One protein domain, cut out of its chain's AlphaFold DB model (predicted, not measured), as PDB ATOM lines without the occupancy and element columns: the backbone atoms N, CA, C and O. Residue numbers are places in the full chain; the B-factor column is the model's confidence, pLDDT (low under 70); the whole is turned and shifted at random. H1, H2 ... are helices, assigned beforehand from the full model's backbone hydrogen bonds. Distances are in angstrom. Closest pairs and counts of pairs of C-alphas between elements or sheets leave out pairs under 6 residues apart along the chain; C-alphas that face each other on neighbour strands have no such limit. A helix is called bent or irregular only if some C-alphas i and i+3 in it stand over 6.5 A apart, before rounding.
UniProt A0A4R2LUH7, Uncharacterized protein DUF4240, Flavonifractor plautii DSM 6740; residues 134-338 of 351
ATOM      1  N   ASP A 134     -32.458  -7.607 -59.786       89.25
ATOM      2  CA  ASP A 134     -32.919  -8.975 -59.519       89.25
ATOM      3  C   ASP A 134     -31.976 -10.023 -60.101       89.25
ATOM      4  O   ASP A 134     -31.700 -11.042 -59.462       89.25
ATOM      5  N   SER A 135     -31.453  -9.785 -61.304       95.06
ATOM      6  CA  SER A 135     -30.535 -10.729 -61.938       95.06
ATOM      7  C   SER A 135     -29.158 -10.774 -61.276       95.06
ATOM      8  O   SER A 135     -28.527 -11.826 -61.320       95.06
ATOM      9  N   PHE A 136     -28.737  -9.715 -60.575       98.12
ATOM     10  CA  PHE A 136     -27.573  -9.738 -59.681       98.12
ATOM     11  C   PHE A 136     -27.685 -10.866 -58.647       98.12
ATOM     12  O   PHE A 136     -26.812 -11.728 -58.559       98.12
ATOM     13  N   TRP A 137     -28.800 -10.921 -57.914       97.44
ATOM     14  CA  TRP A 137     -29.018 -11.960 -56.909       97.44
ATOM     15  C   TRP A 137     -29.191 -13.350 -57.523       97.44
ATOM     16  O   TRP A 137     -28.749 -14.326 -56.920       97.44
ATOM     17  N   ASN A 138     -29.782 -13.451 -58.720       94.75
ATOM     18  CA  ASN A 138     -29.820 -14.719 -59.454       94.75
ATOM     19  C   ASN A 138     -28.400 -15.200 -59.799       94.75
ATOM     20  O   ASN A 138     -28.117 -16.378 -59.616       94.75
ATOM     21  N   LEU A 139     -27.497 -14.308 -60.227       96.62
ATOM     22  CA  LEU A 139     -26.114 -14.666 -60.552       96.62
ATOM     23  C   LEU A 139     -25.322 -15.088 -59.302       96.62
ATOM     24  O   LEU A 139     -24.603 -16.084 -59.346       96.62
ATOM     25  N   ILE A 140     -25.484 -14.381 -58.176       97.50
ATOM     26  CA  ILE A 140     -24.895 -14.789 -56.887       97.50
ATOM     27  C   ILE A 140     -25.418 -16.167 -56.460       97.50
ATOM     28  O   ILE A 140     -24.644 -17.006 -56.004       97.50
ATOM     29  N   HIS A 141     -26.716 -16.427 -56.641       95.00
ATOM     30  CA  HIS A 141     -27.319 -17.723 -56.336       95.00
ATOM     31  C   HIS A 141     -26.792 -18.845 -57.246       95.00
ATOM     32  O   HIS A 141     -26.441 -19.911 -56.744       95.00
ATOM     33  N   GLU A 142     -26.682 -18.608 -58.558       93.44
ATOM     34  CA  GLU A 142     -26.076 -19.549 -59.512       93.44
ATOM     35  C   GLU A 142     -24.633 -19.889 -59.118       93.44
ATOM     36  O   GLU A 142     -24.280 -21.067 -59.037       93.44
ATOM     37  N   ALA A 143     -23.825 -18.876 -58.795       94.88
ATOM     38  CA  ALA A 143     -22.438 -19.062 -58.387       94.88
ATOM     39  C   ALA A 143     -22.324 -19.832 -57.058       94.88
ATOM     40  O   ALA A 143     -21.536 -20.770 -56.954       94.88
ATOM     41  N   LYS A 144     -23.163 -19.511 -56.065       91.62
ATOM     42  CA  LYS A 144     -23.211 -20.238 -54.786       91.62
ATOM     43  C   LYS A 144     -23.616 -21.704 -54.966       91.62
ATOM     44  O   LYS A 144     -23.020 -22.574 -54.340       91.62
ATOM     45  N   ASN A 145     -24.588 -22.001 -55.830       91.00
ATOM     46  CA  ASN A 145     -24.994 -23.382 -56.110       91.00
ATOM     47  C   ASN A 145     -23.901 -24.171 -56.843       91.00
ATOM     48  O   ASN A 145     -23.724 -25.357 -56.578       91.00
ATOM     49  N   ALA A 146     -23.172 -23.525 -57.757       89.50
ATOM     50  CA  ALA A 146     -22.109 -24.164 -58.524       89.50
ATOM     51  C   ALA A 146     -20.830 -24.399 -57.700       89.50
ATOM     52  O   ALA A 146     -20.139 -25.392 -57.916       89.50
ATOM     53  N   CYS A 147     -20.506 -23.489 -56.776       91.88
ATOM     54  CA  CYS A 147     -19.208 -23.454 -56.094       91.88
ATOM     55  C   CYS A 147     -19.279 -23.793 -54.594       91.88
ATOM     56  O   CYS A 147     -18.254 -24.066 -53.973       91.88
ATOM     57  N   GLY A 148     -20.468 -23.791 -53.987       91.06
ATOM     58  CA  GLY A 148     -20.625 -24.001 -52.551       91.06
ATOM     59  C   GLY A 148     -19.907 -22.921 -51.734       91.06
ATOM     60  O   GLY A 148     -20.173 -21.733 -51.898       91.06
ATOM     61  N   GLN A 149     -19.013 -23.341 -50.835       92.19
ATOM     62  CA  GLN A 149     -18.195 -22.453 -49.992       92.19
ATOM     63  C   GLN A 149     -16.781 -22.209 -50.560       92.19
ATOM     64  O   GLN A 149     -15.959 -21.576 -49.897       92.19
ATOM     65  N   ASP A 150     -16.480 -22.706 -51.766       93.50
ATOM     66  CA  ASP A 150     -15.204 -22.451 -52.439       93.50
ATOM     67  C   ASP A 150     -15.201 -21.033 -53.035       93.50
ATOM     68  O   ASP A 150     -15.795 -20.759 -54.083       93.50
ATOM     69  N   MET A 151     -14.551 -20.117 -52.317       94.94
ATOM     70  CA  MET A 151     -14.482 -18.701 -52.674       94.94
ATOM     71  C   MET A 151     -13.711 -18.472 -53.978       94.94
ATOM     72  O   MET A 151     -14.159 -17.685 -54.811       94.94
ATOM     73  N   ASP A 152     -12.614 -19.194 -54.213       95.81
ATOM     74  CA  ASP A 152     -11.811 -19.048 -55.433       95.81
ATOM     75  C   ASP A 152     -12.577 -19.549 -56.667       95.81
ATOM     76  O   ASP A 152     -12.558 -18.918 -57.735       95.81
ATOM     77  N   ALA A 153     -13.311 -20.657 -56.516       95.38
ATOM     78  CA  ALA A 153     -14.202 -21.157 -57.555       95.38
ATOM     79  C   ALA A 153     -15.333 -20.160 -57.857       95.38
ATOM     80  O   ALA A 153     -15.603 -19.889 -59.030       95.38
ATOM     81  N   MET A 154     -15.947 -19.563 -56.828       97.50
ATOM     82  CA  MET A 154     -17.011 -18.566 -56.995       97.50
ATOM     83  C   MET A 154     -16.512 -17.309 -57.720       97.50
ATOM     84  O   MET A 154     -17.184 -16.826 -58.632       97.50
ATOM     85  N   LEU A 155     -15.319 -16.808 -57.378       97.75
ATOM     86  CA  LEU A 155     -14.699 -15.677 -58.079       97.75
ATOM     87  C   LEU A 155     -14.469 -15.985 -59.556       97.75
ATOM     88  O   LEU A 155     -14.811 -15.174 -60.417       97.75
ATOM     89  N   THR A 156     -13.903 -17.158 -59.847       97.00
ATOM     90  CA  THR A 156     -13.628 -17.594 -61.221       97.00
ATOM     91  C   THR A 156     -14.929 -17.689 -62.014       97.00
ATOM     92  O   THR A 156     -15.034 -17.117 -63.099       97.00
ATOM     93  N   TYR A 157     -15.952 -18.322 -61.432       96.69
ATOM     94  CA  TYR A 157     -17.277 -18.451 -62.031       96.69
ATOM     95  C   TYR A 157     -17.891 -17.085 -62.362       96.69
ATOM     96  O   TYR A 157     -18.295 -16.839 -63.499       96.69
ATOM     97  N   LEU A 158     -17.941 -16.176 -61.383       98.12
ATOM     98  CA  LEU A 158     -18.522 -14.845 -61.561       98.12
ATOM     99  C   LEU A 158     -17.756 -14.037 -62.606       98.12
ATOM    100  O   LEU A 158     -18.375 -13.452 -63.496       98.12
ATOM    101  N   LYS A 159     -16.421 -14.042 -62.550       98.06
ATOM    102  CA  LYS A 159     -15.584 -13.322 -63.510       98.06
ATOM    103  C   LYS A 159     -15.817 -13.816 -64.937       98.06
ATOM    104  O   LYS A 159     -16.057 -12.995 -65.822       98.06
ATOM    105  N   ASP A 160     -15.802 -15.127 -65.164       95.94
ATOM    106  CA  ASP A 160     -16.015 -15.707 -66.493       95.94
ATOM    107  C   ASP A 160     -17.416 -15.388 -67.032       95.94
ATOM    108  O   ASP A 160     -17.572 -15.024 -68.205       95.94
ATOM    109  N   ARG A 161     -18.442 -15.442 -66.169       95.88
ATOM    110  CA  ARG A 161     -19.806 -15.035 -66.535       95.88
ATOM    111  C   ARG A 161     -19.857 -13.560 -66.924       95.88
ATOM    112  O   ARG A 161     -20.326 -13.263 -68.022       95.88
ATOM    113  N   LEU A 162     -19.319 -12.656 -66.111       97.94
ATOM    114  CA  LEU A 162     -19.312 -11.217 -66.401       97.94
ATOM    115  C   LEU A 162     -18.521 -10.880 -67.674       97.94
ATOM    116  O   LEU A 162     -18.997 -10.101 -68.500       97.94
ATOM    117  N   VAL A 163     -17.371 -11.527 -67.900       97.56
ATOM    118  CA  VAL A 163     -16.595 -11.388 -69.146       97.56
ATOM    119  C   VAL A 163     -17.428 -11.819 -70.357       97.56
ATOM    120  O   VAL A 163     -17.451 -11.113 -71.366       97.56
ATOM    121  N   SER A 164     -18.161 -12.934 -70.259       95.25
ATOM    122  CA  SER A 164     -19.022 -13.422 -71.347       95.25
ATOM    123  C   SER A 164     -20.214 -12.505 -71.656       95.25
ATOM    124  O   SER A 164     -20.694 -12.481 -72.789       95.25
ATOM    125  N   MET A 165     -20.677 -11.734 -70.667       95.38
ATOM    126  CA  MET A 165     -21.806 -10.805 -70.790       95.38
ATOM    127  C   MET A 165     -21.392  -9.419 -71.316       95.38
ATOM    128  O   MET A 165     -22.232  -8.656 -71.797       95.38
ATOM    129  N   GLY A 166     -20.095  -9.099 -71.273       96.44
ATOM    130  CA  GLY A 166     -19.527  -7.870 -71.815       96.44
ATOM    131  C   GLY A 166     -19.440  -6.708 -70.813       96.44
ATOM    132  O   GLY A 166     -19.938  -6.786 -69.689       96.44
ATOM    133  N   PRO A 167     -18.799  -5.594 -71.213       98.12
ATOM    134  CA  PRO A 167     -18.312  -4.585 -70.269       98.12
ATOM    135  C   PRO A 167     -19.433  -3.823 -69.564       98.12
ATOM    136  O   PRO A 167     -19.316  -3.522 -68.384       98.12
ATOM    137  N   ALA A 168     -20.556  -3.565 -70.241       97.88
ATOM    138  CA  ALA A 168     -21.705  -2.923 -69.603       97.88
ATOM    139  C   ALA A 168     -22.246  -3.751 -68.424       97.88
ATOM    140  O   ALA A 168     -22.619  -3.195 -67.399       97.88
ATOM    141  N   GLN A 169     -22.240  -5.081 -68.546       98.19
ATOM    142  CA  GLN A 169     -22.750  -5.971 -67.506       98.19
ATOM    143  C   GLN A 169     -21.758  -6.129 -66.352       98.19
ATOM    144  O   GLN A 169     -22.173  -6.185 -65.196       98.19
ATOM    145  N   ALA A 170     -20.456  -6.121 -66.649       98.50
ATOM    146  CA  ALA A 170     -19.412  -6.054 -65.629       98.50
ATOM    147  C   ALA A 170     -19.491  -4.751 -64.805       98.50
ATOM    148  O   ALA A 170     -19.428  -4.817 -63.579       98.50
ATOM    149  N   GLN A 171     -19.719  -3.597 -65.453       98.62
ATOM    150  CA  GLN A 171     -19.939  -2.320 -64.756       98.62
ATOM    151  C   GLN A 171     -21.214  -2.351 -63.906       98.62
ATOM    152  O   GLN A 171     -21.173  -1.974 -62.743       98.62
ATOM    153  N   ASN A 172     -22.333  -2.853 -64.443       98.44
ATOM    154  CA  ASN A 172     -23.572  -2.963 -63.670       98.44
ATOM    155  C   ASN A 172     -23.396  -3.858 -62.432       98.44
ATOM    156  O   ASN A 172     -23.906  -3.532 -61.366       98.44
ATOM    157  N   PHE A 173     -22.677  -4.980 -62.554       98.62
ATOM    158  CA  PHE A 173     -22.363  -5.831 -61.404       98.62
ATOM    159  C   PHE A 173     -21.517  -5.083 -60.374       98.62
ATOM    160  O   PHE A 173     -21.832  -5.135 -59.188       98.62
ATOM    161  N   HIS A 174     -20.475  -4.380 -60.831       98.62
ATOM    162  CA  HIS A 174     -19.621  -3.550 -59.987       98.62
ATOM    163  C   HIS A 174     -20.433  -2.494 -59.224       98.62
ATOM    164  O   HIS A 174     -20.340  -2.427 -58.003       98.62
ATOM    165  N   ASP A 175     -21.276  -1.719 -59.905       98.62
ATOM    166  CA  ASP A 175     -22.072  -0.675 -59.255       98.62
ATOM    167  C   ASP A 175     -23.084  -1.282 -58.254       98.62
ATOM    168  O   ASP A 175     -23.273  -0.754 -57.161       98.62
ATOM    169  N   ILE A 176     -23.713  -2.421 -58.581       98.75
ATOM    170  CA  ILE A 176     -24.706  -3.067 -57.702       98.75
ATOM    171  C   ILE A 176     -24.069  -3.692 -56.459       98.75
ATOM    172  O   ILE A 176     -24.642  -3.569 -55.373       98.75
ATOM    173  N   ILE A 177     -22.921  -4.373 -56.582       98.56
ATOM    174  CA  ILE A 177     -22.285  -4.991 -55.413       98.56
ATOM    175  C   ILE A 177     -21.839  -3.927 -54.409       98.56
ATOM    176  O   ILE A 177     -22.174  -4.050 -53.233       98.56
ATOM    177  N   HIS A 178     -21.216  -2.840 -54.878       98.62
ATOM    178  CA  HIS A 178     -20.798  -1.733 -54.016       98.62
ATOM    179  C   HIS A 178     -22.004  -1.028 -53.383       98.62
ATOM    180  O   HIS A 178     -21.975  -0.717 -52.196       98.62
ATOM    181  N   ALA A 179     -23.116  -0.872 -54.112       98.62
ATOM    182  CA  ALA A 179     -24.328  -0.301 -53.534       98.62
ATOM    183  C   ALA A 179     -24.892  -1.175 -52.396       98.62
ATOM    184  O   ALA A 179     -25.294  -0.653 -51.357       98.62
ATOM    185  N   TYR A 180     -24.897  -2.506 -52.537       98.81
ATOM    186  CA  TYR A 180     -25.283  -3.395 -51.434       98.81
ATOM    187  C   TYR A 180     -24.253  -3.418 -50.296       98.81
ATOM    188  O   TYR A 180     -24.638  -3.566 -49.134       98.81
ATOM    189  N   GLU A 181     -22.964  -3.247 -50.571       98.50
ATOM    190  CA  GLU A 181     -21.968  -3.063 -49.513       98.50
ATOM    191  C   GLU A 181     -22.265  -1.778 -48.732       98.50
ATOM    192  O   GLU A 181     -22.421  -1.832 -47.514       98.50
ATOM    193  N   ASP A 182     -22.462  -0.641 -49.399       98.38
ATOM    194  CA  ASP A 182     -22.801   0.639 -48.763       98.38
ATOM    195  C   ASP A 182     -24.093   0.558 -47.937       98.38
ATOM    196  O   ASP A 182     -24.149   1.026 -46.799       98.38
ATOM    197  N   LEU A 183     -25.127  -0.113 -48.452       98.62
ATOM    198  CA  LEU A 183     -26.389  -0.315 -47.727       98.62
ATOM    199  C   LEU A 183     -26.239  -1.211 -46.490       98.62
ATOM    200  O   LEU A 183     -27.031  -1.091 -45.546       98.62
ATOM    201  N   ALA A 184     -25.226  -2.081 -46.481       98.44
ATOM    202  CA  ALA A 184     -24.853  -2.905 -45.340       98.44
ATOM    203  C   ALA A 184     -23.880  -2.215 -44.370       98.44
ATOM    204  O   ALA A 184     -23.558  -2.804 -43.335       98.44
ATOM    205  N   ASP A 185     -23.452  -0.976 -44.644       97.75
ATOM    206  CA  ASP A 185     -22.620  -0.186 -43.733       97.75
ATOM    207  C   ASP A 185     -23.422   0.299 -42.518       97.75
ATOM    208  O   ASP A 185     -23.919   1.429 -42.446       97.75
ATOM    209  N   LYS A 186     -23.644  -0.617 -41.575       97.12
ATOM    210  CA  LYS A 186     -24.458  -0.398 -40.380       97.12
ATOM    211  C   LYS A 186     -23.731  -0.893 -39.148       97.12
ATOM    212  O   LYS A 186     -23.306  -2.045 -39.090       97.12
ATOM    213  N   PHE A 187     -23.712  -0.071 -38.101       95.25
ATOM    214  CA  PHE A 187     -23.087  -0.424 -36.825       95.25
ATOM    215  C   PHE A 187     -23.615  -1.736 -36.233       95.25
ATOM    216  O   PHE A 187     -22.844  -2.513 -35.689       95.25
ATOM    217  N   GLY A 188     -24.909  -2.031 -36.370       94.88
ATOM    218  CA  GLY A 188     -25.474  -3.289 -35.884       94.88
ATOM    219  C   GLY A 188     -25.003  -4.526 -36.658       94.88
ATOM    220  O   GLY A 188     -24.950  -5.604 -36.068       94.88
ATOM    221  N   LEU A 189     -24.646  -4.386 -37.942       96.62
ATOM    222  CA  LEU A 189     -23.984  -5.445 -38.713       96.62
ATOM    223  C   LEU A 189     -22.494  -5.516 -38.390       96.62
ATOM    224  O   LEU A 189     -21.960  -6.614 -38.277       96.62
ATOM    225  N   TRP A 190     -21.839  -4.376 -38.165       94.56
ATOM    226  CA  TRP A 190     -20.463  -4.347 -37.676       94.56
ATOM    227  C   TRP A 190     -20.331  -5.078 -36.344       94.56
ATOM    228  O   TRP A 190     -19.442  -5.908 -36.155       94.56
ATOM    229  N   ASP A 191     -21.234  -4.794 -35.410       92.12
ATOM    230  CA  ASP A 191     -21.275  -5.447 -34.111       92.12
ATOM    231  C   ASP A 191     -21.458  -6.969 -34.271       92.12
ATOM    232  O   ASP A 191     -20.797  -7.740 -33.574       92.12
ATOM    233  N   ALA A 192     -22.295  -7.412 -35.220       94.62
ATOM    234  CA  ALA A 192     -22.466  -8.828 -35.542       94.62
ATOM    235  C   ALA A 192     -21.185  -9.448 -36.127       94.62
ATOM    236  O   ALA A 192     -20.731 -10.484 -35.640       94.62
ATOM    237  N   ALA A 193     -20.544  -8.778 -37.087       93.88
ATOM    238  CA  ALA A 193     -19.256  -9.189 -37.641       93.88
ATOM    239  C   ALA A 193     -18.187  -9.315 -36.542       93.88
ATOM    240  O   ALA A 193     -17.455 -10.298 -36.477       93.88
ATOM    241  N   GLY A 194     -18.140  -8.365 -35.604       90.31
ATOM    242  CA  GLY A 194     -17.222  -8.388 -34.466       90.31
ATOM    243  C   GLY A 194     -17.449  -9.542 -33.479       90.31
ATOM    244  O   GLY A 194     -16.516  -9.881 -32.748       90.31
ATOM    245  N   VAL A 195     -18.651 -10.128 -33.447       91.44
ATOM    246  CA  VAL A 195     -18.970 -11.344 -32.676       91.44
ATOM    247  C   VAL A 195     -18.596 -12.608 -33.456       91.44
ATOM    248  O   VAL A 195     -18.104 -13.560 -32.852       91.44
ATOM    249  N   MET A 196     -18.816 -12.621 -34.773       91.81
ATOM    250  CA  MET A 196     -18.563 -13.787 -35.627       91.81
ATOM    251  C   MET A 196     -17.072 -14.032 -35.888       91.81
ATOM    252  O   MET A 196     -16.647 -15.186 -35.911       91.81
ATOM    253  N   LYS A 197     -16.288 -12.963 -36.072       87.00
ATOM    254  CA  LYS A 197     -14.862 -13.027 -36.427       87.00
ATOM    255  C   LYS A 197     -13.979 -13.290 -35.210       87.00
ATOM    256  O   LYS A 197     -14.129 -12.638 -34.172       87.00
ATOM    257  N   GLU A 198     -12.993 -14.176 -35.352       72.56
ATOM    258  CA  GLU A 198     -12.146 -14.635 -34.235       72.56
ATOM    259  C   GLU A 198     -11.367 -13.480 -33.573       72.56
ATOM    260  O   GLU A 198     -11.314 -13.352 -32.345       72.56
ATOM    261  N   TYR A 199     -10.815 -12.576 -34.386       68.56
ATOM    262  CA  TYR A 199      -9.984 -11.455 -33.931       68.56
ATOM    263  C   TYR A 199     -10.714 -10.108 -33.943       68.56
ATOM    264  O   TYR A 199     -10.078  -9.064 -33.764       68.56
ATOM    265  N   GLY A 200     -12.046 -10.122 -34.055       72.00
ATOM    266  CA  GLY A 200     -12.886  -8.934 -34.197       72.00
ATOM    267  C   GLY A 200     -12.848  -8.313 -35.592       72.00
ATOM    268  O   GLY A 200     -12.313  -8.892 -36.532       72.00
ATOM    269  N   CYS A 201     -13.432  -7.120 -35.720       80.38
ATOM    270  CA  CYS A 201     -13.637  -6.453 -37.004       80.38
ATOM    271  C   CYS A 201     -12.981  -5.062 -37.014       80.38
ATOM    272  O   CYS A 201     -13.319  -4.224 -36.174       80.38
ATOM    273  N   SER A 202     -12.018  -4.852 -37.916       85.19
ATOM    274  CA  SER A 202     -11.513  -3.529 -38.322       85.19
ATOM    275  C   SER A 202     -12.398  -2.931 -39.424       85.19
ATOM    276  O   SER A 202     -13.305  -3.617 -39.891       85.19
ATOM    277  N   ASP A 203     -12.109  -1.695 -39.858       84.19
ATOM    278  CA  ASP A 203     -12.727  -1.089 -41.053       84.19
ATOM    279  C   ASP A 203     -12.575  -2.003 -42.274       84.19
ATOM    280  O   ASP A 203     -13.579  -2.459 -42.817       84.19
ATOM    281  N   ASP A 204     -11.340  -2.382 -42.617       86.50
ATOM    282  CA  ASP A 204     -11.068  -3.306 -43.730       86.50
ATOM    283  C   ASP A 204     -11.797  -4.643 -43.539       86.50
ATOM    284  O   ASP A 204     -12.521  -5.114 -44.409       86.50
ATOM    285  N   GLY A 205     -11.728  -5.208 -42.331       90.06
ATOM    286  CA  GLY A 205     -12.394  -6.468 -42.036       90.06
ATOM    287  C   GLY A 205     -13.923  -6.399 -42.113       90.06
ATOM    288  O   GLY A 205     -14.549  -7.453 -42.234       90.06
ATOM    289  N   PHE A 206     -14.521  -5.209 -42.005       93.69
ATOM    290  CA  PHE A 206     -15.959  -5.014 -42.168       93.69
ATOM    291  C   PHE A 206     -16.344  -4.842 -43.635       93.69
ATOM    292  O   PHE A 206     -17.405  -5.315 -44.038       93.69
ATOM    293  N   ILE A 207     -15.479  -4.235 -44.452       93.12
ATOM    294  CA  ILE A 207     -15.620  -4.250 -45.915       93.12
ATOM    295  C   ILE A 207     -15.677  -5.708 -46.393       93.12
ATOM    296  O   ILE A 207     -16.675  -6.111 -46.993       93.12
ATOM    297  N   ASP A 208     -14.708  -6.530 -45.981       94.81
ATOM    298  CA  ASP A 208     -14.647  -7.952 -46.342       94.81
ATOM    299  C   ASP A 208     -15.881  -8.734 -45.880       94.81
ATOM    300  O   ASP A 208     -16.336  -9.660 -46.558       94.81
ATOM    301  N   PHE A 209     -16.418  -8.373 -44.711       97.50
ATOM    302  CA  PHE A 209     -17.611  -8.994 -44.148       97.50
ATOM    303  C   PHE A 209     -18.867  -8.667 -44.952       97.50
ATOM    304  O   PHE A 209     -19.706  -9.542 -45.156       97.50
ATOM    305  N   ARG A 210     -19.018  -7.427 -45.428       98.44
ATOM    306  CA  ARG A 210     -20.173  -7.031 -46.248       98.44
ATOM    307  C   ARG A 210     -20.166  -7.769 -47.587       98.44
ATOM    308  O   ARG A 210     -21.207  -8.301 -47.977       98.44
ATOM    309  N   ALA A 211     -18.998  -7.920 -48.209       98.25
ATOM    310  CA  ALA A 211     -18.825  -8.758 -49.393       98.25
ATOM    311  C   ALA A 211     -19.172 -10.234 -49.102       98.25
ATOM    312  O   ALA A 211     -19.967 -10.858 -49.812       98.25
ATOM    313  N   TRP A 212     -18.669 -10.785 -47.992       98.19
ATOM    314  CA  TRP A 212     -19.000 -12.146 -47.553       98.19
ATOM    315  C   TRP A 212     -20.501 -12.342 -47.284       98.19
ATOM    316  O   TRP A 212     -21.062 -13.388 -47.623       98.19
ATOM    317  N   LEU A 213     -21.173 -11.339 -46.712       98.56
ATOM    318  CA  LEU A 213     -22.607 -11.366 -46.435       98.56
ATOM    319  C   LEU A 213     -23.423 -11.407 -47.733       98.56
ATOM    320  O   LEU A 213     -24.386 -12.168 -47.824       98.56
ATOM    321  N   ILE A 214     -23.018 -10.648 -48.754       98.62
ATOM    322  CA  ILE A 214     -23.623 -10.707 -50.093       98.62
ATOM    323  C   ILE A 214     -23.455 -12.108 -50.692       98.62
ATOM    324  O   ILE A 214     -24.418 -12.663 -51.224       98.62
ATOM    325  N   ALA A 215     -22.281 -12.730 -50.539       97.94
ATOM    326  CA  ALA A 215     -22.035 -14.096 -51.008       97.94
ATOM    327  C   ALA A 215     -22.962 -15.141 -50.362       97.94
ATOM    328  O   ALA A 215     -23.222 -16.189 -50.956       97.94
ATOM    329  N   GLN A 216     -23.527 -14.860 -49.177       96.88
ATOM    330  CA  GLN A 216     -24.516 -15.747 -48.557       96.88
ATOM    331  C   GLN A 216     -25.850 -15.787 -49.315       96.88
ATOM    332  O   GLN A 216     -26.603 -16.755 -49.164       96.88
ATOM    333  N   GLY A 217     -26.110 -14.799 -50.173       96.62
ATOM    334  CA  GLY A 217     -27.305 -14.686 -50.998       96.62
ATOM    335  C   GLY A 217     -28.355 -13.734 -50.421       96.62
ATOM    336  O   GLY A 217     -28.304 -13.329 -49.260       96.62
ATOM    337  N   LYS A 218     -29.341 -13.396 -51.264       96.75
ATOM    338  CA  LYS A 218     -30.335 -12.335 -51.021       96.75
ATOM    339  C   LYS A 218     -31.073 -12.487 -49.693       96.75
ATOM    340  O   LYS A 218     -31.216 -11.517 -48.960       96.75
ATOM    341  N   GLU A 219     -31.555 -13.691 -49.390       95.75
ATOM    342  CA  GLU A 219     -32.366 -13.937 -48.192       95.75
ATOM    343  C   GLU A 219     -31.563 -13.729 -46.907       95.75
ATOM    344  O   GLU A 219     -32.031 -13.040 -46.004       95.75
ATOM    345  N   VAL A 220     -30.332 -14.251 -46.855       97.56
ATOM    346  CA  VAL A 220     -29.439 -14.078 -45.702       97.56
ATOM    347  C   VAL A 220     -29.048 -12.610 -45.544       97.56
ATOM    348  O   VAL A 220     -29.144 -12.073 -44.442       97.56
ATOM    349  N   TYR A 221     -28.680 -11.944 -46.640       98.62
ATOM    350  CA  TYR A 221     -28.327 -10.525 -46.646       98.62
ATOM    351  C   TYR A 221     -29.475  -9.646 -46.110       98.62
ATOM    352  O   TYR A 221     -29.290  -8.881 -45.163       98.62
ATOM    353  N   LEU A 222     -30.690  -9.799 -46.651       97.50
ATOM    354  CA  LEU A 222     -31.857  -9.021 -46.215       97.50
ATOM    355  C   LEU A 222     -32.287  -9.373 -44.783       97.50
ATOM    356  O   LEU A 222     -32.642  -8.479 -44.011       97.50
ATOM    357  N   SER A 223     -32.225 -10.653 -44.405       97.88
ATOM    358  CA  SER A 223     -32.513 -11.098 -43.038       97.88
ATOM    359  C   SER A 223     -31.543 -10.481 -42.033       97.88
ATOM    360  O   SER A 223     -31.974 -10.029 -40.976       97.88
ATOM    361  N   ALA A 224     -30.253 -10.399 -42.360       98.31
ATOM    362  CA  ALA A 224     -29.247  -9.799 -41.491       98.31
ATOM    363  C   ALA A 224     -29.464  -8.287 -41.298       98.31
ATOM    364  O   ALA A 224     -29.259  -7.770 -40.205       98.31
ATOM    365  N   LEU A 225     -29.937  -7.568 -42.319       98.50
ATOM    366  CA  LEU A 225     -30.280  -6.143 -42.202       98.50
ATOM    367  C   LEU A 225     -31.532  -5.918 -41.340       98.50
ATOM    368  O   LEU A 225     -31.579  -4.998 -40.513       98.50
ATOM    369  N   ALA A 226     -32.531  -6.791 -41.485       98.25
ATOM    370  CA  ALA A 226     -33.769  -6.741 -40.711       98.25
ATOM    371  C   ALA A 226     -33.583  -7.216 -39.262       98.25
ATOM    372  O   ALA A 226     -34.233  -6.703 -38.345       98.25
ATOM    373  N   ASP A 227     -32.684  -8.176 -39.052       97.88
ATOM    374  CA  ASP A 227     -32.259  -8.686 -37.759       97.88
ATOM    375  C   ASP A 227     -30.828  -9.248 -37.815       97.88
ATOM    376  O   ASP A 227     -30.650 -10.418 -38.162       97.88
ATOM    377  N   PRO A 228     -29.797  -8.488 -37.393       98.00
ATOM    378  CA  PRO A 228     -28.421  -8.988 -37.393       98.00
ATOM    379  C   PRO A 228     -28.214 -10.223 -36.502       98.00
ATOM    380  O   PRO A 228     -27.258 -10.964 -36.690       98.00
ATOM    381  N   ASP A 229     -29.122 -10.487 -35.554       97.50
ATOM    382  CA  ASP A 229     -29.081 -11.692 -34.715       97.50
ATOM    383  C   ASP A 229     -29.440 -12.971 -35.502       97.50
ATOM    384  O   ASP A 229     -29.157 -14.076 -35.043       97.50
ATOM    385  N   SER A 230     -30.035 -12.841 -36.698       98.06
ATOM    386  CA  SER A 230     -30.316 -13.967 -37.607       98.06
ATOM    387  C   SER A 230     -29.055 -14.638 -38.149       98.06
ATOM    388  O   SER A 230     -29.092 -15.817 -38.490       98.06
ATOM    389  N   LEU A 231     -27.911 -13.948 -38.122       97.44
ATOM    390  CA  LEU A 231     -26.620 -14.520 -38.507       97.44
ATOM    391  C   LEU A 231     -26.184 -15.695 -37.618       97.44
ATOM    392  O   LEU A 231     -25.306 -16.453 -38.011       97.44
ATOM    393  N   ALA A 232     -26.828 -15.900 -36.464       96.12
ATOM    394  CA  ALA A 232     -26.615 -17.072 -35.617       96.12
ATOM    395  C   ALA A 232     -26.969 -18.403 -36.309       96.12
ATOM    396  O   ALA A 232     -26.560 -19.463 -35.844       96.12
ATOM    397  N   GLU A 233     -27.754 -18.354 -37.390       92.38
ATOM    398  CA  GLU A 233     -28.169 -19.513 -38.190       92.38
ATOM    399  C   GLU A 233     -27.231 -19.773 -39.384       92.38
ATOM    400  O   GLU A 233     -27.385 -20.769 -40.089       92.38
ATOM    401  N   VAL A 234     -26.257 -18.891 -39.623       92.62
ATOM    402  CA  VAL A 234     -25.338 -18.974 -40.762       92.62
ATOM    403  C   VAL A 234     -24.042 -19.646 -40.325       92.62
ATOM    404  O   VAL A 234     -23.399 -19.215 -39.372       92.62
ATOM    405  N   ILE A 235     -23.627 -20.688 -41.049       89.19
ATOM    406  CA  ILE A 235     -22.352 -21.372 -40.804       89.19
ATOM    407  C   ILE A 235     -21.215 -20.493 -41.352       89.19
ATOM    408  O   ILE A 235     -21.140 -20.305 -42.571       89.19
ATOM    409  N   PRO A 236     -20.321 -19.959 -40.498       89.81
ATOM    410  CA  PRO A 236     -19.223 -19.121 -40.956       89.81
ATOM    411  C   PRO A 236     -18.186 -19.948 -41.728       89.81
ATOM    412  O   PRO A 236     -17.854 -21.071 -41.351       89.81
ATOM    413  N   TYR A 237     -17.634 -19.364 -42.788       90.62
ATOM    414  CA  TYR A 237     -16.474 -19.879 -43.520       90.62
ATOM    415  C   TYR A 237     -15.574 -18.710 -43.927       90.62
ATOM    416  O   TYR A 237     -16.035 -17.570 -43.989       90.62
ATOM    417  N   GLY A 238     -14.287 -18.977 -44.164       89.25
ATOM    418  CA  GLY A 238     -13.341 -17.940 -44.593       89.25
ATOM    419  C   GLY A 238     -13.159 -16.788 -43.599       89.25
ATOM    420  O   GLY A 238     -12.938 -15.666 -44.032       89.25
ATOM    421  N   ASP A 239     -13.333 -17.031 -42.292       90.75
ATOM    422  CA  ASP A 239     -13.383 -15.989 -41.241       90.75
ATOM    423  C   ASP A 239     -14.408 -14.871 -41.526       90.75
ATOM    424  O   ASP A 239     -14.257 -13.728 -41.101       90.75
ATOM    425  N   CYS A 240     -15.474 -15.199 -42.264       94.69
ATOM    426  CA  CYS A 240     -16.463 -14.237 -42.748       94.69
ATOM    427  C   CYS A 240     -15.835 -13.085 -43.560       94.69
ATOM    428  O   CYS A 240     -16.305 -11.953 -43.478       94.69
ATOM    429  N   CYS A 241     -14.764 -13.364 -44.308       94.38
ATOM    430  CA  CYS A 241     -14.047 -12.400 -45.139       94.38
ATOM    431  C   CYS A 241     -14.100 -12.828 -46.605       94.38
ATOM    432  O   CYS A 241     -13.710 -13.949 -46.933       94.38
ATOM    433  N   PHE A 242     -14.539 -11.932 -47.491       95.94
ATOM    434  CA  PHE A 242     -14.524 -12.180 -48.933       95.94
ATOM    435  C   PHE A 242     -14.198 -10.914 -49.743       95.94
ATOM    436  O   PHE A 242     -14.901 -10.581 -50.692       95.94
ATOM    437  N   GLU A 243     -13.112 -10.225 -49.376       93.19
ATOM    438  CA  GLU A 243     -12.635  -8.974 -49.999       93.19
ATOM    439  C   GLU A 243     -12.641  -9.020 -51.538       93.19
ATOM    440  O   GLU A 243     -13.116  -8.120 -52.227       93.19
ATOM    441  N   THR A 244     -12.134 -10.116 -52.103       95.94
ATOM    442  CA  THR A 244     -11.952 -10.283 -53.547       95.94
ATOM    443  C   THR A 244     -13.257 -10.281 -54.338       95.94
ATOM    444  O   THR A 244     -13.233 -10.013 -55.542       95.94
ATOM    445  N   LEU A 245     -14.398 -10.544 -53.691       97.88
ATOM    446  CA  LEU A 245     -15.701 -10.485 -54.342       97.88
ATOM    447  C   LEU A 245     -16.051  -9.053 -54.770       97.88
ATOM    448  O   LEU A 245     -16.585  -8.882 -55.866       97.88
ATOM    449  N   SER A 246     -15.692  -8.035 -53.981       96.62
ATOM    450  CA  SER A 246     -15.940  -6.618 -54.301       96.62
ATOM    451  C   SER A 246     -15.258  -6.204 -55.613       96.62
ATOM    452  O   SER A 246     -15.795  -5.426 -56.404       96.62
ATOM    453  N   TYR A 247     -14.103  -6.806 -55.916       97.25
ATOM    454  CA  TYR A 247     -13.311  -6.484 -57.104       97.25
ATOM    455  C   TYR A 247     -13.692  -7.285 -58.358       97.25
ATOM    456  O   TYR A 247     -13.226  -6.957 -59.448       97.25
ATOM    457  N   VAL A 248     -14.542  -8.318 -58.275       97.94
ATOM    458  CA  VAL A 248     -14.786  -9.225 -59.419       97.94
ATOM    459  C   VAL A 248     -15.389  -8.510 -60.638       97.94
ATOM    460  O   VAL A 248     -15.029  -8.816 -61.778       97.94
ATOM    461  N   GLY A 249     -16.258  -7.519 -60.405       98.19
ATOM    462  CA  GLY A 249     -16.830  -6.683 -61.461       98.19
ATOM    463  C   GLY A 249     -15.783  -5.794 -62.135       98.19
ATOM    464  O   GLY A 249     -15.723  -5.746 -63.364       98.19
ATOM    465  N   ASP A 250     -14.908  -5.169 -61.341       98.50
ATOM    466  CA  ASP A 250     -13.798  -4.350 -61.842       98.50
ATOM    467  C   ASP A 250     -12.797  -5.201 -62.632       98.50
ATOM    468  O   ASP A 250     -12.481  -4.871 -63.770       98.50
ATOM    469  N   HIS A 251     -12.403  -6.367 -62.118       98.31
ATOM    470  CA  HIS A 251     -11.503  -7.285 -62.817       98.31
ATOM    471  C   HIS A 251     -12.063  -7.787 -64.154       98.31
ATOM    472  O   HIS A 251     -11.312  -7.952 -65.121       98.31
ATOM    473  N   ALA A 252     -13.368  -8.063 -64.232       98.38
ATOM    474  CA  ALA A 252     -14.012  -8.427 -65.492       98.38
ATOM    475  C   ALA A 252     -14.041  -7.237 -66.468       98.38
ATOM    476  O   ALA A 252     -13.737  -7.396 -67.654       98.38
ATOM    477  N   TYR A 253     -14.364  -6.042 -65.972       98.50
ATOM    478  CA  TYR A 253     -14.403  -4.816 -66.763       98.50
ATOM    479  C   TYR A 253     -13.019  -4.423 -67.303       98.50
ATOM    480  O   TYR A 253     -12.875  -4.120 -68.492       98.50
ATOM    481  N   GLU A 254     -11.987  -4.496 -66.464       98.25
ATOM    482  CA  GLU A 254     -10.595  -4.232 -66.821       98.25
ATOM    483  C   GLU A 254     -10.098  -5.231 -67.865       98.25
ATOM    484  O   GLU A 254      -9.519  -4.826 -68.872       98.25
ATOM    485  N   GLN A 255     -10.405  -6.522 -67.713       98.00
ATOM    486  CA  GLN A 255     -10.056  -7.529 -68.717       98.00
ATOM    487  C   GLN A 255     -10.683  -7.234 -70.092       98.00
ATOM    488  O   GLN A 255     -10.058  -7.483 -71.125       98.00
ATOM    489  N   LEU A 256     -11.913  -6.720 -70.121       98.12
ATOM    490  CA  LEU A 256     -12.645  -6.436 -71.358       98.12
ATOM    491  C   LEU A 256     -12.247  -5.109 -72.017       98.12
ATOM    492  O   LEU A 256     -12.355  -4.977 -73.237       98.12
ATOM    493  N   THR A 257     -11.840  -4.112 -71.228       98.00
ATOM    494  CA  THR A 257     -11.705  -2.720 -71.697       98.00
ATOM    495  C   THR A 257     -10.316  -2.115 -71.503       98.00
ATOM    496  O   THR A 257      -9.997  -1.120 -72.158       98.00
ATOM    497  N   GLY A 258      -9.497  -2.688 -70.617       97.94
ATOM    498  CA  GLY A 258      -8.221  -2.134 -70.167       97.94
ATOM    499  C   GLY A 258      -8.345  -0.907 -69.254       97.94
ATOM    500  O   GLY A 258      -7.396  -0.131 -69.170       97.94
ATOM    501  N   LYS A 259      -9.511  -0.677 -68.637       97.94
ATOM    502  CA  LYS A 259      -9.791   0.443 -67.721       97.94
ATOM    503  C   LYS A 259     -10.411  -0.077 -66.425       97.94
ATOM    504  O   LYS A 259     -11.065  -1.110 -66.461       97.94
ATOM    505  N   SER A 260     -10.283   0.667 -65.328       97.75
ATOM    506  CA  SER A 260     -10.967   0.341 -64.072       97.75
ATOM    507  C   SER A 260     -12.446   0.730 -64.122       97.75
ATOM    508  O   SER A 260     -12.770   1.805 -64.626       97.75
ATOM    509  N   ALA A 261     -13.327  -0.120 -63.593       97.31
ATOM    510  CA  ALA A 261     -14.752   0.168 -63.422       97.31
ATOM    511  C   ALA A 261     -14.989   1.319 -62.432       97.31
ATOM    512  O   ALA A 261     -15.875   2.140 -62.667       97.31
ATOM    513  N   TYR A 262     -14.140   1.442 -61.401       96.56
ATOM    514  CA  TYR A 262     -14.195   2.537 -60.425       96.56
ATOM    515  C   TYR A 262     -14.093   3.911 -61.102       96.56
ATOM    516  O   TYR A 262     -14.841   4.833 -60.789       96.56
ATOM    517  N   ASP A 263     -13.203   4.043 -62.091       97.06
ATOM    518  CA  ASP A 263     -13.017   5.292 -62.841       97.06
ATOM    519  C   ASP A 263     -14.194   5.613 -63.779       97.06
ATOM    520  O   ASP A 263     -14.261   6.713 -64.336       97.06
ATOM    521  N   GLN A 264     -15.067   4.637 -64.052       96.56
ATOM    522  CA  GLN A 264     -16.180   4.770 -64.997       96.56
ATOM    523  C   GLN A 264     -17.547   4.893 -64.316       96.56
ATOM    524  O   GLN A 264     -18.525   5.168 -65.017       96.56
ATOM    525  N   THR A 265     -17.631   4.727 -62.993       94.50
ATOM    526  CA  THR A 265     -18.887   4.858 -62.251       94.50
ATOM    527  C   THR A 265     -19.474   6.263 -62.415       94.50
ATOM    528  O   THR A 265     -18.845   7.284 -62.133       94.50
ATOM    529  N   ASP A 266     -20.723   6.317 -62.882       96.44
ATOM    530  CA  ASP A 266     -21.503   7.550 -62.958       96.44
ATOM    531  C   ASP A 266     -22.160   7.807 -61.599       96.44
ATOM    532  O   ASP A 266     -23.141   7.155 -61.235       96.44
ATOM    533  N   GLN A 267     -21.632   8.789 -60.866       95.88
ATOM    534  CA  GLN A 267     -22.078   9.125 -59.513       95.88
ATOM    535  C   GLN A 267     -23.592   9.384 -59.413       95.88
ATOM    536  O   GLN A 267     -24.227   8.948 -58.455       95.88
ATOM    537  N   ALA A 268     -24.200  10.056 -60.396       97.19
ATOM    538  CA  ALA A 268     -25.629  10.375 -60.340       97.19
ATOM    539  C   ALA A 268     -26.500   9.124 -60.543       97.19
ATOM    540  O   ALA A 268     -27.570   8.983 -59.941       97.19
ATOM    541  N   ARG A 269     -26.038   8.194 -61.387       95.69
ATOM    542  CA  ARG A 269     -26.682   6.886 -61.558       95.69
ATOM    543  C   ARG A 269     -26.499   6.009 -60.328       95.69
ATOM    544  O   ARG A 269     -27.463   5.371 -59.923       95.69
ATOM    545  N   TYR A 270     -25.316   6.029 -59.723       96.94
ATOM    546  CA  TYR A 270     -25.021   5.285 -58.503       96.94
ATOM    547  C   TYR A 270     -25.919   5.721 -57.336       96.94
ATOM    548  O   TYR A 270     -26.544   4.885 -56.693       96.94
ATOM    549  N   GLU A 271     -26.090   7.029 -57.120       97.12
ATOM    550  CA  GLU A 271     -27.002   7.553 -56.090       97.12
ATOM    551  C   GLU A 271     -28.464   7.148 -56.335       97.12
ATOM    552  O   GLU A 271     -29.197   6.841 -55.392       97.12
ATOM    553  N   THR A 272     -28.890   7.107 -57.603       97.62
ATOM    554  CA  THR A 272     -30.233   6.631 -57.975       97.62
ATOM    555  C   THR A 272     -30.383   5.139 -57.679       97.62
ATOM    556  O   THR A 272     -31.362   4.738 -57.053       97.62
ATOM    557  N   LEU A 273     -29.392   4.330 -58.066       97.62
ATOM    558  CA  LEU A 273     -29.350   2.895 -57.795       97.62
ATOM    559  C   LEU A 273     -29.414   2.611 -56.290       97.62
ATOM    560  O   LEU A 273     -30.213   1.783 -55.860       97.62
ATOM    561  N   LEU A 274     -28.626   3.324 -55.483       97.88
ATOM    562  CA  LEU A 274     -28.606   3.172 -54.029       97.88
ATOM    563  C   LEU A 274     -30.007   3.375 -53.431       97.88
ATOM    564  O   LEU A 274     -30.498   2.519 -52.696       97.88
ATOM    565  N   ALA A 275     -30.687   4.460 -53.817       97.56
ATOM    566  CA  ALA A 275     -32.043   4.764 -53.360       97.56
ATOM    567  C   ALA A 275     -33.102   3.764 -53.868       97.56
ATOM    568  O   ALA A 275     -34.127   3.557 -53.214       97.56
ATOM    569  N   GLU A 276     -32.897   3.152 -55.035       96.62
ATOM    570  CA  GLU A 276     -33.767   2.091 -55.559       96.62
ATOM    571  C   GLU A 276     -33.595   0.773 -54.799       96.62
ATOM    572  O   GLU A 276     -34.586   0.110 -54.488       96.62
ATOM    573  N   LEU A 277     -32.356   0.390 -54.483       97.75
ATOM    574  CA  LEU A 277     -32.066  -0.840 -53.746       97.75
ATOM    575  C   LEU A 277     -32.488  -0.740 -52.275       97.75
ATOM    576  O   LEU A 277     -33.024  -1.707 -51.733       97.75
ATOM    577  N   GLU A 278     -32.311   0.429 -51.648       96.94
ATOM    578  CA  GLU A 278     -32.691   0.677 -50.251       96.94
ATOM    579  C   GLU A 278     -34.191   0.453 -49.990       96.94
ATOM    580  O   GLU A 278     -34.566   0.013 -48.905       96.94
ATOM    581  N   GLN A 279     -35.061   0.688 -50.983       95.25
ATOM    582  CA  GLN A 279     -36.521   0.534 -50.844       95.25
ATOM    583  C   GLN A 279     -36.963  -0.880 -50.451       95.25
ATOM    584  O   GLN A 279     -38.034  -1.047 -49.864       95.25
ATOM    585  N   ASP A 280     -36.143  -1.883 -50.751       92.56
ATOM    586  CA  ASP A 280     -36.425  -3.282 -50.447       92.56
ATOM    587  C   ASP A 280     -35.761  -3.770 -49.158       92.56
ATOM    588  O   ASP A 280     -35.939  -4.926 -48.764       92.56
ATOM    589  N   ILE A 281     -35.013  -2.899 -48.483       97.19
ATOM    590  CA  ILE A 281     -34.313  -3.222 -47.250       97.19
ATOM    591  C   ILE A 281     -35.143  -2.768 -46.054       97.19
ATOM    592  O   ILE A 281     -35.563  -1.619 -45.924       97.19
ATOM    593  N   VAL A 282     -35.343  -3.695 -45.120       97.75
ATOM    594  CA  VAL A 282     -35.883  -3.391 -43.797       97.75
ATOM    595  C   VAL A 282     -34.728  -3.407 -42.812       97.75
ATOM    596  O   VAL A 282     -34.025  -4.403 -42.705       97.75
ATOM    597  N   TYR A 283     -34.562  -2.322 -42.062       97.88
ATOM    598  CA  TYR A 283     -33.515  -2.198 -41.052       97.88
ATOM    599  C   TYR A 283     -34.047  -2.469 -39.643       97.88
ATOM    600  O   TYR A 283     -35.090  -1.935 -39.244       97.88
ATOM    601  N   LYS A 284     -33.300  -3.244 -38.839       96.25
ATOM    602  CA  LYS A 284     -33.606  -3.396 -37.408       96.25
ATOM    603  C   LYS A 284     -33.591  -2.035 -36.715       96.25
ATOM    604  O   LYS A 284     -32.701  -1.206 -36.901       96.25
ATOM    605  N   GLY A 285     -34.561  -1.815 -35.832       94.25
ATOM    606  CA  GLY A 285     -34.594  -0.616 -35.002       94.25
ATOM    607  C   GLY A 285     -33.307  -0.455 -34.183       94.25
ATOM    608  O   GLY A 285     -32.986  -1.302 -33.353       94.25
ATOM    609  N   GLY A 286     -32.601   0.657 -34.393       94.31
ATOM    610  CA  GLY A 286     -31.352   0.960 -33.696       94.31
ATOM    611  C   GLY A 286     -30.111   0.297 -34.297       94.31
ATOM    612  O   GLY A 286     -29.087   0.279 -33.617       94.31
ATOM    613  N   ILE A 287     -30.181  -0.221 -35.529       95.81
ATOM    614  CA  ILE A 287     -29.023  -0.753 -36.267       95.81
ATOM    615  C   ILE A 287     -27.962   0.319 -36.576       95.81
ATOM    616  O   ILE A 287     -26.799  -0.007 -36.767       95.81
ATOM    617  N   GLU A 288     -28.340   1.598 -36.549       95.44
ATOM    618  CA  GLU A 288     -27.453   2.752 -36.766       95.44
ATOM    619  C   GLU A 288     -26.576   3.100 -35.549       95.44
ATOM    620  O   GLU A 288     -25.861   4.099 -35.569       95.44
ATOM    621  N   PHE A 289     -26.665   2.342 -34.452       94.38
ATOM    622  CA  PHE A 289     -25.912   2.632 -33.234       94.38
ATOM    623  C   PHE A 289     -24.987   1.474 -32.857       94.38
ATOM    624  O   PHE A 289     -25.475   0.343 -32.752       94.38
ATOM    625  N   PRO A 290     -23.704   1.754 -32.568       91.88
ATOM    626  CA  PRO A 290     -22.785   0.753 -32.046       91.88
ATOM    627  C   PRO A 290     -23.159   0.370 -30.615       91.88
ATOM    628  O   PRO A 290     -23.568   1.219 -29.807       91.88
ATOM    629  N   ARG A 291     -22.993  -0.909 -30.282       88.88
ATOM    630  CA  ARG A 291     -23.237  -1.455 -28.944       88.88
ATOM    631  C   ARG A 291     -22.018  -2.168 -28.398       88.88
ATOM    632  O   ARG A 291     -21.123  -2.610 -29.105       88.88
ATOM    633  N   GLU A 292     -21.997  -2.284 -27.077       79.62
ATOM    634  CA  GLU A 292     -20.871  -2.851 -26.349       79.62
ATOM    635  C   GLU A 292     -21.374  -3.764 -25.234       79.62
ATOM    636  O   GLU A 292     -22.465  -3.560 -24.697       79.62
ATOM    637  N   GLY A 293     -20.566  -4.763 -24.869       83.31
ATOM    638  CA  GLY A 293     -20.739  -5.542 -23.646       83.31
ATOM    639  C   GLY A 293     -22.169  -6.071 -23.421       83.31
ATOM    640  O   GLY A 293     -22.693  -6.797 -24.269       83.31
ATOM    641  N   PRO A 294     -22.805  -5.779 -22.267       85.19
ATOM    642  CA  PRO A 294     -24.150  -6.266 -21.954       85.19
ATOM    643  C   PRO A 294     -25.237  -5.812 -22.933       85.19
ATOM    644  O   PRO A 294     -26.162  -6.576 -23.197       85.19
ATOM    645  N   GLU A 295     -25.155  -4.587 -23.451       88.00
ATOM    646  CA  GLU A 295     -26.121  -4.042 -24.406       88.00
ATOM    647  C   GLU A 295     -26.040  -4.767 -25.751       88.00
ATOM    648  O   GLU A 295     -27.075  -5.091 -26.335       88.00
ATOM    649  N   LEU A 296     -24.830  -5.114 -26.199       89.25
ATOM    650  CA  LEU A 296     -24.646  -5.919 -27.406       89.25
ATOM    651  C   LEU A 296     -25.239  -7.325 -27.236       89.25
ATOM    652  O   LEU A 296     -26.016  -7.765 -28.077       89.25
ATOM    653  N   LYS A 297     -25.000  -7.985 -26.093       89.62
ATOM    654  CA  LYS A 297     -25.615  -9.293 -25.784       89.62
ATOM    655  C   LYS A 297     -27.145  -9.250 -25.728       89.62
ATOM    656  O   LYS A 297     -27.794 -10.264 -25.953       89.62
ATOM    657  N   GLN A 298     -27.736  -8.104 -25.392       90.75
ATOM    658  CA  GLN A 298     -29.191  -7.924 -25.438       90.75
ATOM    659  C   GLN A 298     -29.703  -7.689 -26.861       90.75
ATOM    660  O   GLN A 298     -30.843  -8.046 -27.158       90.75
ATOM    661  N   TYR A 299     -28.887  -7.076 -27.718       92.25
ATOM    662  CA  TYR A 299     -29.234  -6.779 -29.102       92.25
ATOM    663  C   TYR A 299     -29.069  -7.995 -30.027       92.25
ATOM    664  O   TYR A 299     -29.937  -8.201 -30.881       92.25
ATOM    665  N   LEU A 300     -28.015  -8.798 -29.811       94.31
ATOM    666  CA  LEU A 300     -27.654 -10.017 -30.557       94.31
ATOM    667  C   LEU A 300     -27.559 -11.265 -29.645       94.31
ATOM    668  O   LEU A 300     -26.489 -11.868 -29.505       94.31
ATOM    669  N   PRO A 301     -28.640 -11.639 -28.938       94.44
ATOM    670  CA  PRO A 301     -28.587 -12.704 -27.943       94.44
ATOM    671  C   PRO A 301     -28.261 -14.085 -28.523       94.44
ATOM    672  O   PRO A 301     -27.527 -14.838 -27.877       94.44
ATOM    673  N   ARG A 302     -28.792 -14.442 -29.700       96.44
ATOM    674  CA  ARG A 302     -28.548 -15.757 -30.312       96.44
ATOM    675  C   ARG A 302     -27.140 -15.832 -30.875       96.44
ATOM    676  O   ARG A 302     -26.447 -16.815 -30.626       96.44
ATOM    677  N   LEU A 303     -26.691 -14.774 -31.544       94.31
ATOM    678  CA  LEU A 303     -25.358 -14.726 -32.134       94.31
ATOM    679  C   LEU A 303     -24.273 -14.787 -31.054       94.31
ATOM    680  O   LEU A 303     -23.359 -15.603 -31.131       94.31
ATOM    681  N   CYS A 304     -24.408 -14.006 -29.978       91.75
ATOM    682  CA  CYS A 304     -23.472 -14.089 -28.856       91.75
ATOM    683  C   CYS A 304     -23.482 -15.466 -28.167       91.75
ATOM    684  O   CYS A 304     -22.463 -15.861 -27.601       91.75
ATOM    685  N   ALA A 305     -24.607 -16.188 -28.175       92.00
ATOM    686  CA  ALA A 305     -24.679 -17.546 -27.636       92.00
ATOM    687  C   ALA A 305     -23.996 -18.577 -28.553       92.00
ATOM    688  O   ALA A 305     -23.348 -19.491 -28.045       92.00
ATOM    689  N   ALA A 306     -24.099 -18.406 -29.875       91.12
ATOM    690  CA  ALA A 306     -23.414 -19.236 -30.866       91.12
ATOM    691  C   ALA A 306     -21.885 -19.035 -30.858       91.12
ATOM    692  O   ALA A 306     -21.142 -19.960 -31.178       91.12
ATOM    693  N   HIS A 307     -21.407 -17.865 -30.414       86.88
ATOM    694  CA  HIS A 307     -19.983 -17.513 -30.343       86.88
ATOM    695  C   HIS A 307     -19.510 -17.256 -28.892       86.88
ATOM    696  O   HIS A 307     -19.156 -16.127 -28.536       86.88
ATOM    697  N   PRO A 308     -19.445 -18.284 -28.018       80.12
ATOM    698  CA  PRO A 308     -19.115 -18.113 -26.597       80.12
ATOM    699  C   PRO A 308     -17.661 -17.679 -26.340       80.12
ATOM    700  O   PRO A 308     -17.347 -17.230 -25.238       80.12
ATOM    701  N   GLY A 309     -16.777 -17.814 -27.337       76.94
ATOM    702  CA  GLY A 309     -15.384 -17.361 -27.275       76.94
ATOM    703  C   GLY A 309     -15.211 -15.840 -27.357       76.94
ATOM    704  O   GLY A 309     -14.126 -15.338 -27.066       76.94
ATOM    705  N   TRP A 310     -16.261 -15.096 -27.713       79.25
ATOM    706  CA  TRP A 310     -16.215 -13.640 -27.793       79.25
ATOM    707  C   TRP A 310     -16.080 -13.001 -26.398       79.25
ATOM    708  O   TRP A 310     -16.899 -13.219 -25.500       79.25
ATOM    709  N   ASP A 311     -15.045 -12.174 -26.205       75.00
ATOM    710  CA  ASP A 311     -14.635 -11.667 -24.884       75.00
ATOM    711  C   ASP A 311     -15.509 -10.525 -24.331       75.00
ATOM    712  O   ASP A 311     -15.296 -10.046 -23.212       75.00
ATOM    713  N   GLY A 312     -16.521 -10.101 -25.090       71.69
ATOM    714  CA  GLY A 312     -17.455  -9.062 -24.678       71.69
ATOM    715  C   GLY A 312     -16.907  -7.641 -24.757       71.69
ATOM    716  O   GLY A 312     -17.603  -6.714 -24.329       71.69
ATOM    717  N   LYS A 313     -15.672  -7.446 -25.236       70.12
ATOM    718  CA  LYS A 313     -15.045  -6.126 -25.261       70.12
ATOM    719  C   LYS A 313     -15.409  -5.359 -26.517       70.12
ATOM    720  O   LYS A 313     -15.481  -5.896 -27.619       70.12
ATOM    721  N   THR A 314     -15.583  -4.057 -26.323       66.38
ATOM    722  CA  THR A 314     -15.690  -3.116 -27.429       66.38
ATOM    723  C   THR A 314     -14.362  -2.979 -28.154       66.38
ATOM    724  O   THR A 314     -13.295  -2.970 -27.532       66.38
ATOM    725  N   ARG A 315     -14.443  -2.837 -29.474       74.44
ATOM    726  CA  ARG A 315     -13.312  -2.473 -30.328       74.44
ATOM    727  C   ARG A 315     -13.423  -1.035 -30.845       74.44
ATOM    728  O   ARG A 315     -12.530  -0.575 -31.548       74.44
ATOM    729  N   TRP A 316     -14.466  -0.305 -30.437       81.19
ATOM    730  CA  TRP A 316     -14.665   1.097 -30.782       81.19
ATOM    731  C   TRP A 316     -13.696   2.011 -30.028       81.19
ATOM    732  O   TRP A 316     -13.423   1.841 -28.835       81.19
ATOM    733  N   ASN A 317     -13.200   3.045 -30.712       82.44
ATOM    734  CA  ASN A 317     -12.337   4.047 -30.097       82.44
ATOM    735  C   ASN A 317     -13.151   5.054 -29.266       82.44
ATOM    736  O   ASN A 317     -13.453   6.165 -29.702       82.44
ATOM    737  N   VAL A 318     -13.448   4.690 -28.018       81.25
ATOM    738  CA  VAL A 318     -14.194   5.532 -27.063       81.25
ATOM    739  C   VAL A 318     -13.449   6.798 -26.614       81.25
ATOM    740  O   VAL A 318     -13.980   7.572 -25.819       81.25
ATOM    741  N   GLN A 319     -12.222   7.046 -27.084       84.94
ATOM    742  CA  GLN A 319     -11.556   8.333 -26.855       84.94
ATOM    743  C   GLN A 319     -12.099   9.417 -27.796       84.94
ATOM    744  O   GLN A 319     -12.131  10.593 -27.419       84.94
ATOM    745  N   GLN A 320     -12.584   9.031 -28.980       89.31
ATOM    746  CA  GLN A 320     -13.226   9.953 -29.910       89.31
ATOM    747  C   GLN A 320     -14.580  10.407 -29.363       89.31
ATOM    748  O   GLN A 320     -15.331   9.643 -28.748       89.31
ATOM    749  N   LYS A 321     -14.883  11.696 -29.524       92.06
ATOM    750  CA  LYS A 321     -16.121  12.275 -28.997       92.06
ATOM    751  C   LYS A 321     -17.324  11.741 -29.773       92.06
ATOM    752  O   LYS A 321     -18.323  11.385 -29.165       92.06
ATOM    753  N   GLU A 322     -17.182  11.637 -31.082       90.31
ATOM    754  CA  GLU A 322     -18.189  11.193 -32.039       90.31
ATOM    755  C   GLU A 322     -18.657   9.772 -31.706       90.31
ATOM    756  O   GLU A 322     -19.849   9.545 -31.503       90.31
ATOM    757  N   MET A 323     -17.715   8.841 -31.517       89.62
ATOM    758  CA  MET A 323     -18.035   7.466 -31.125       89.62
ATOM    759  C   MET A 323     -18.708   7.388 -29.757       89.62
ATOM    760  O   MET A 323     -19.676   6.648 -29.583       89.62
ATOM    761  N   ARG A 324     -18.255   8.184 -28.778       90.38
ATOM    762  CA  ARG A 324     -18.939   8.250 -27.480       90.38
ATOM    763  C   ARG A 324     -20.369   8.743 -27.628       90.38
ATOM    764  O   ARG A 324     -21.257   8.146 -27.025       90.38
ATOM    765  N   ASP A 325     -20.596   9.804 -28.391       93.00
ATOM    766  CA  ASP A 325     -21.929  10.372 -28.582       93.00
ATOM    767  C   ASP A 325     -22.868   9.357 -29.260       93.00
ATOM    768  O   ASP A 325     -24.006   9.196 -28.813       93.00
ATOM    769  N   LEU A 326     -22.377   8.598 -30.248       93.00
ATOM    770  CA  LEU A 326     -23.122   7.516 -30.905       93.00
ATOM    771  C   LEU A 326     -23.491   6.380 -29.941       93.00
ATOM    772  O   LEU A 326     -24.653   5.973 -29.888       93.00
ATOM    773  N   ILE A 327     -22.545   5.918 -29.118       90.44
ATOM    774  CA  ILE A 327     -22.805   4.885 -28.100       90.44
ATOM    775  C   ILE A 327     -23.855   5.375 -27.086       90.44
ATOM    776  O   ILE A 327     -24.757   4.629 -26.695       90.44
ATOM    777  N   HIS A 328     -23.778   6.639 -26.654       91.25
ATOM    778  CA  HIS A 328     -24.780   7.217 -25.749       91.25
ATOM    779  C   HIS A 328     -26.157   7.322 -26.417       91.25
ATOM    780  O   HIS A 328     -27.163   7.004 -25.777       91.25
ATOM    781  N   ALA A 329     -26.214   7.706 -27.694       93.19
ATOM    782  CA  ALA A 329     -27.454   7.757 -28.463       93.19
ATOM    783  C   ALA A 329     -28.104   6.368 -28.604       93.19
ATOM    784  O   ALA A 329     -29.315   6.244 -28.400       93.19
ATOM    785  N   GLY A 330     -27.311   5.320 -28.845       91.94
ATOM    786  CA  GLY A 330     -27.780   3.930 -28.854       91.94
ATOM    787  C   GLY A 330     -28.385   3.504 -27.515       91.94
ATOM    788  O   GLY A 330     -29.512   3.008 -27.460       91.94
ATOM    789  N   LYS A 331     -27.704   3.806 -26.404       90.44
ATOM    790  CA  LYS A 331     -28.229   3.541 -25.050       90.44
ATOM    791  C   LYS A 331     -29.538   4.283 -24.782       90.44
ATOM    792  O   LYS A 331     -30.459   3.734 -24.174       90.44
ATOM    793  N   ASP A 332     -29.654   5.531 -25.226       91.62
ATOM    794  CA  ASP A 332     -30.894   6.303 -25.125       91.62
ATOM    795  C   ASP A 332     -32.028   5.693 -25.943       91.62
ATOM    796  O   ASP A 332     -33.164   5.615 -25.457       91.62
ATOM    797  N   TYR A 333     -31.725   5.240 -27.157       93.06
ATOM    798  CA  TYR A 333     -32.670   4.542 -28.014       93.06
ATOM    799  C   TYR A 333     -33.205   3.281 -27.321       93.06
ATOM    800  O   TYR A 333     -34.419   3.155 -27.125       93.06
ATOM    801  N   ASP A 334     -32.318   2.408 -26.838       88.94
ATOM    802  CA  ASP A 334     -32.682   1.137 -26.202       88.94
ATOM    803  C   ASP A 334     -33.506   1.351 -24.912       88.94
ATOM    804  O   ASP A 334     -34.511   0.664 -24.657       88.94
ATOM    805  N   ARG A 335     -33.169   2.381 -24.117       88.12
ATOM    806  CA  ARG A 335     -33.957   2.793 -22.937       88.12
ATOM    807  C   ARG A 335     -35.369   3.251 -23.302       88.12
ATOM    808  O   ARG A 335     -36.334   2.918 -22.605       88.12
ATOM    809  N   ARG A 336     -35.531   4.004 -24.394       89.69
ATOM    810  CA  ARG A 336     -36.857   4.441 -24.863       89.69
ATOM    811  C   ARG A 336     -37.691   3.244 -25.315       89.69
ATOM    812  O   ARG A 336     -38.848   3.144 -24.897       89.69
ATOM    813  N   GLN A 337     -37.109   2.303 -26.060       85.00
ATOM    814  CA  GLN A 337     -37.815   1.100 -26.519       85.00
ATOM    815  C   GLN A 337     -38.303   0.221 -25.359       85.00
ATOM    816  O   GLN A 337     -39.478  -0.158 -25.309       85.00
ATOM    817  N   THR A 338     -37.451  -0.033 -24.361       80.31
ATOM    818  CA  THR A 338     -37.838  -0.795 -23.160       80.31
ATOM    819  C   THR A 338     -38.932  -0.095 -22.348       80.31
ATOM    820  O   THR A 338     -39.863  -0.750 -21.866       80.31
TER     821      THR A 338
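This is residues 134 to 338 of the 351 residues of the protein "Uncharacterized protein DUF4240" of Flavonifractor plautii DSM 6740 (UniProt A0A4R2LUH7). Start from H12, the longest helix: it lies across one end of a domain built of two groups of helices, with H5 in the middle between them. In the group far from H12, H8 packs beside H2 and H3, H1 packs on H2 and H9 packs on H3; in the nearer group H4, H7 and H11 make a triangle, H6 packs on H7, and H10 lies between the triangle and H12. You have 205 printed residues with twelve named helices, H1 to H12 in chain order, and no named strand: the class is all helix. The whole is compact, with a radius of gyration of the C-alphas of 17.8 A and spans of 52 by 36 by 29 A.

Find C-alpha 321 at (-16.121, 12.275, -28.997); from there H12, residues 321 to 338, runs 26.0 A to C-alpha 338 at (-37.838, -0.795, -23.160). Go back to C-alpha 134 at (-32.919, -8.975, -59.519), where H1, residues 134 to 147, begins. Then come H2 at 151 to 165, 21.1 A long, H3 at 167 to 183, 24.3 A, H4 at 187 to 196, H5 at 203 to 215, H6 at 218 to 226 and H7 at 228 to 233. H8 is 243 to 257, 22.6 A long and irregular, with C-alphas 246 and 249 7.2 A apart; H9 is 267 to 278, H10 293 to 299 and H11 301 to 306.

Look first at H3 and H5, the hubs, touching four helices each. With residues 177 to 181 alone H3 touches H5, closest at C-alphas 181 and 210, 5.4 A. H3 touches H8 at a shallow tilt of 23 degrees, opposite ways, closest at C-alphas 174 and 249, 4.4 A. H3 touches H9 at a steep tilt of 57 degrees, closest at C-alphas 179 and 274, 5.5 A. H5 and H4 only just touch, with 3 pairs of C-alphas within 8 A, closest at 190 and 206, 6.4 A. H7 touches H11, closest at C-alphas 232 and 303, 4.4 A. H12 touches no helix but is near H10. Every O i to N i+4 pair is within hydrogen-bond range except in H8, 8 of 11, and H7, 0 of 2, where 3 of 3 O i to N i+3 pairs are.

The C-alphas of Gly 258 and Thr 338 are the two farthest apart, at 55.6 A. The printed part has no cut. Look for the long links at residues 279 to 292 and 307 to 320. Mean pLDDT of the printed part is 93.3; residues 199 and 314 are under 70.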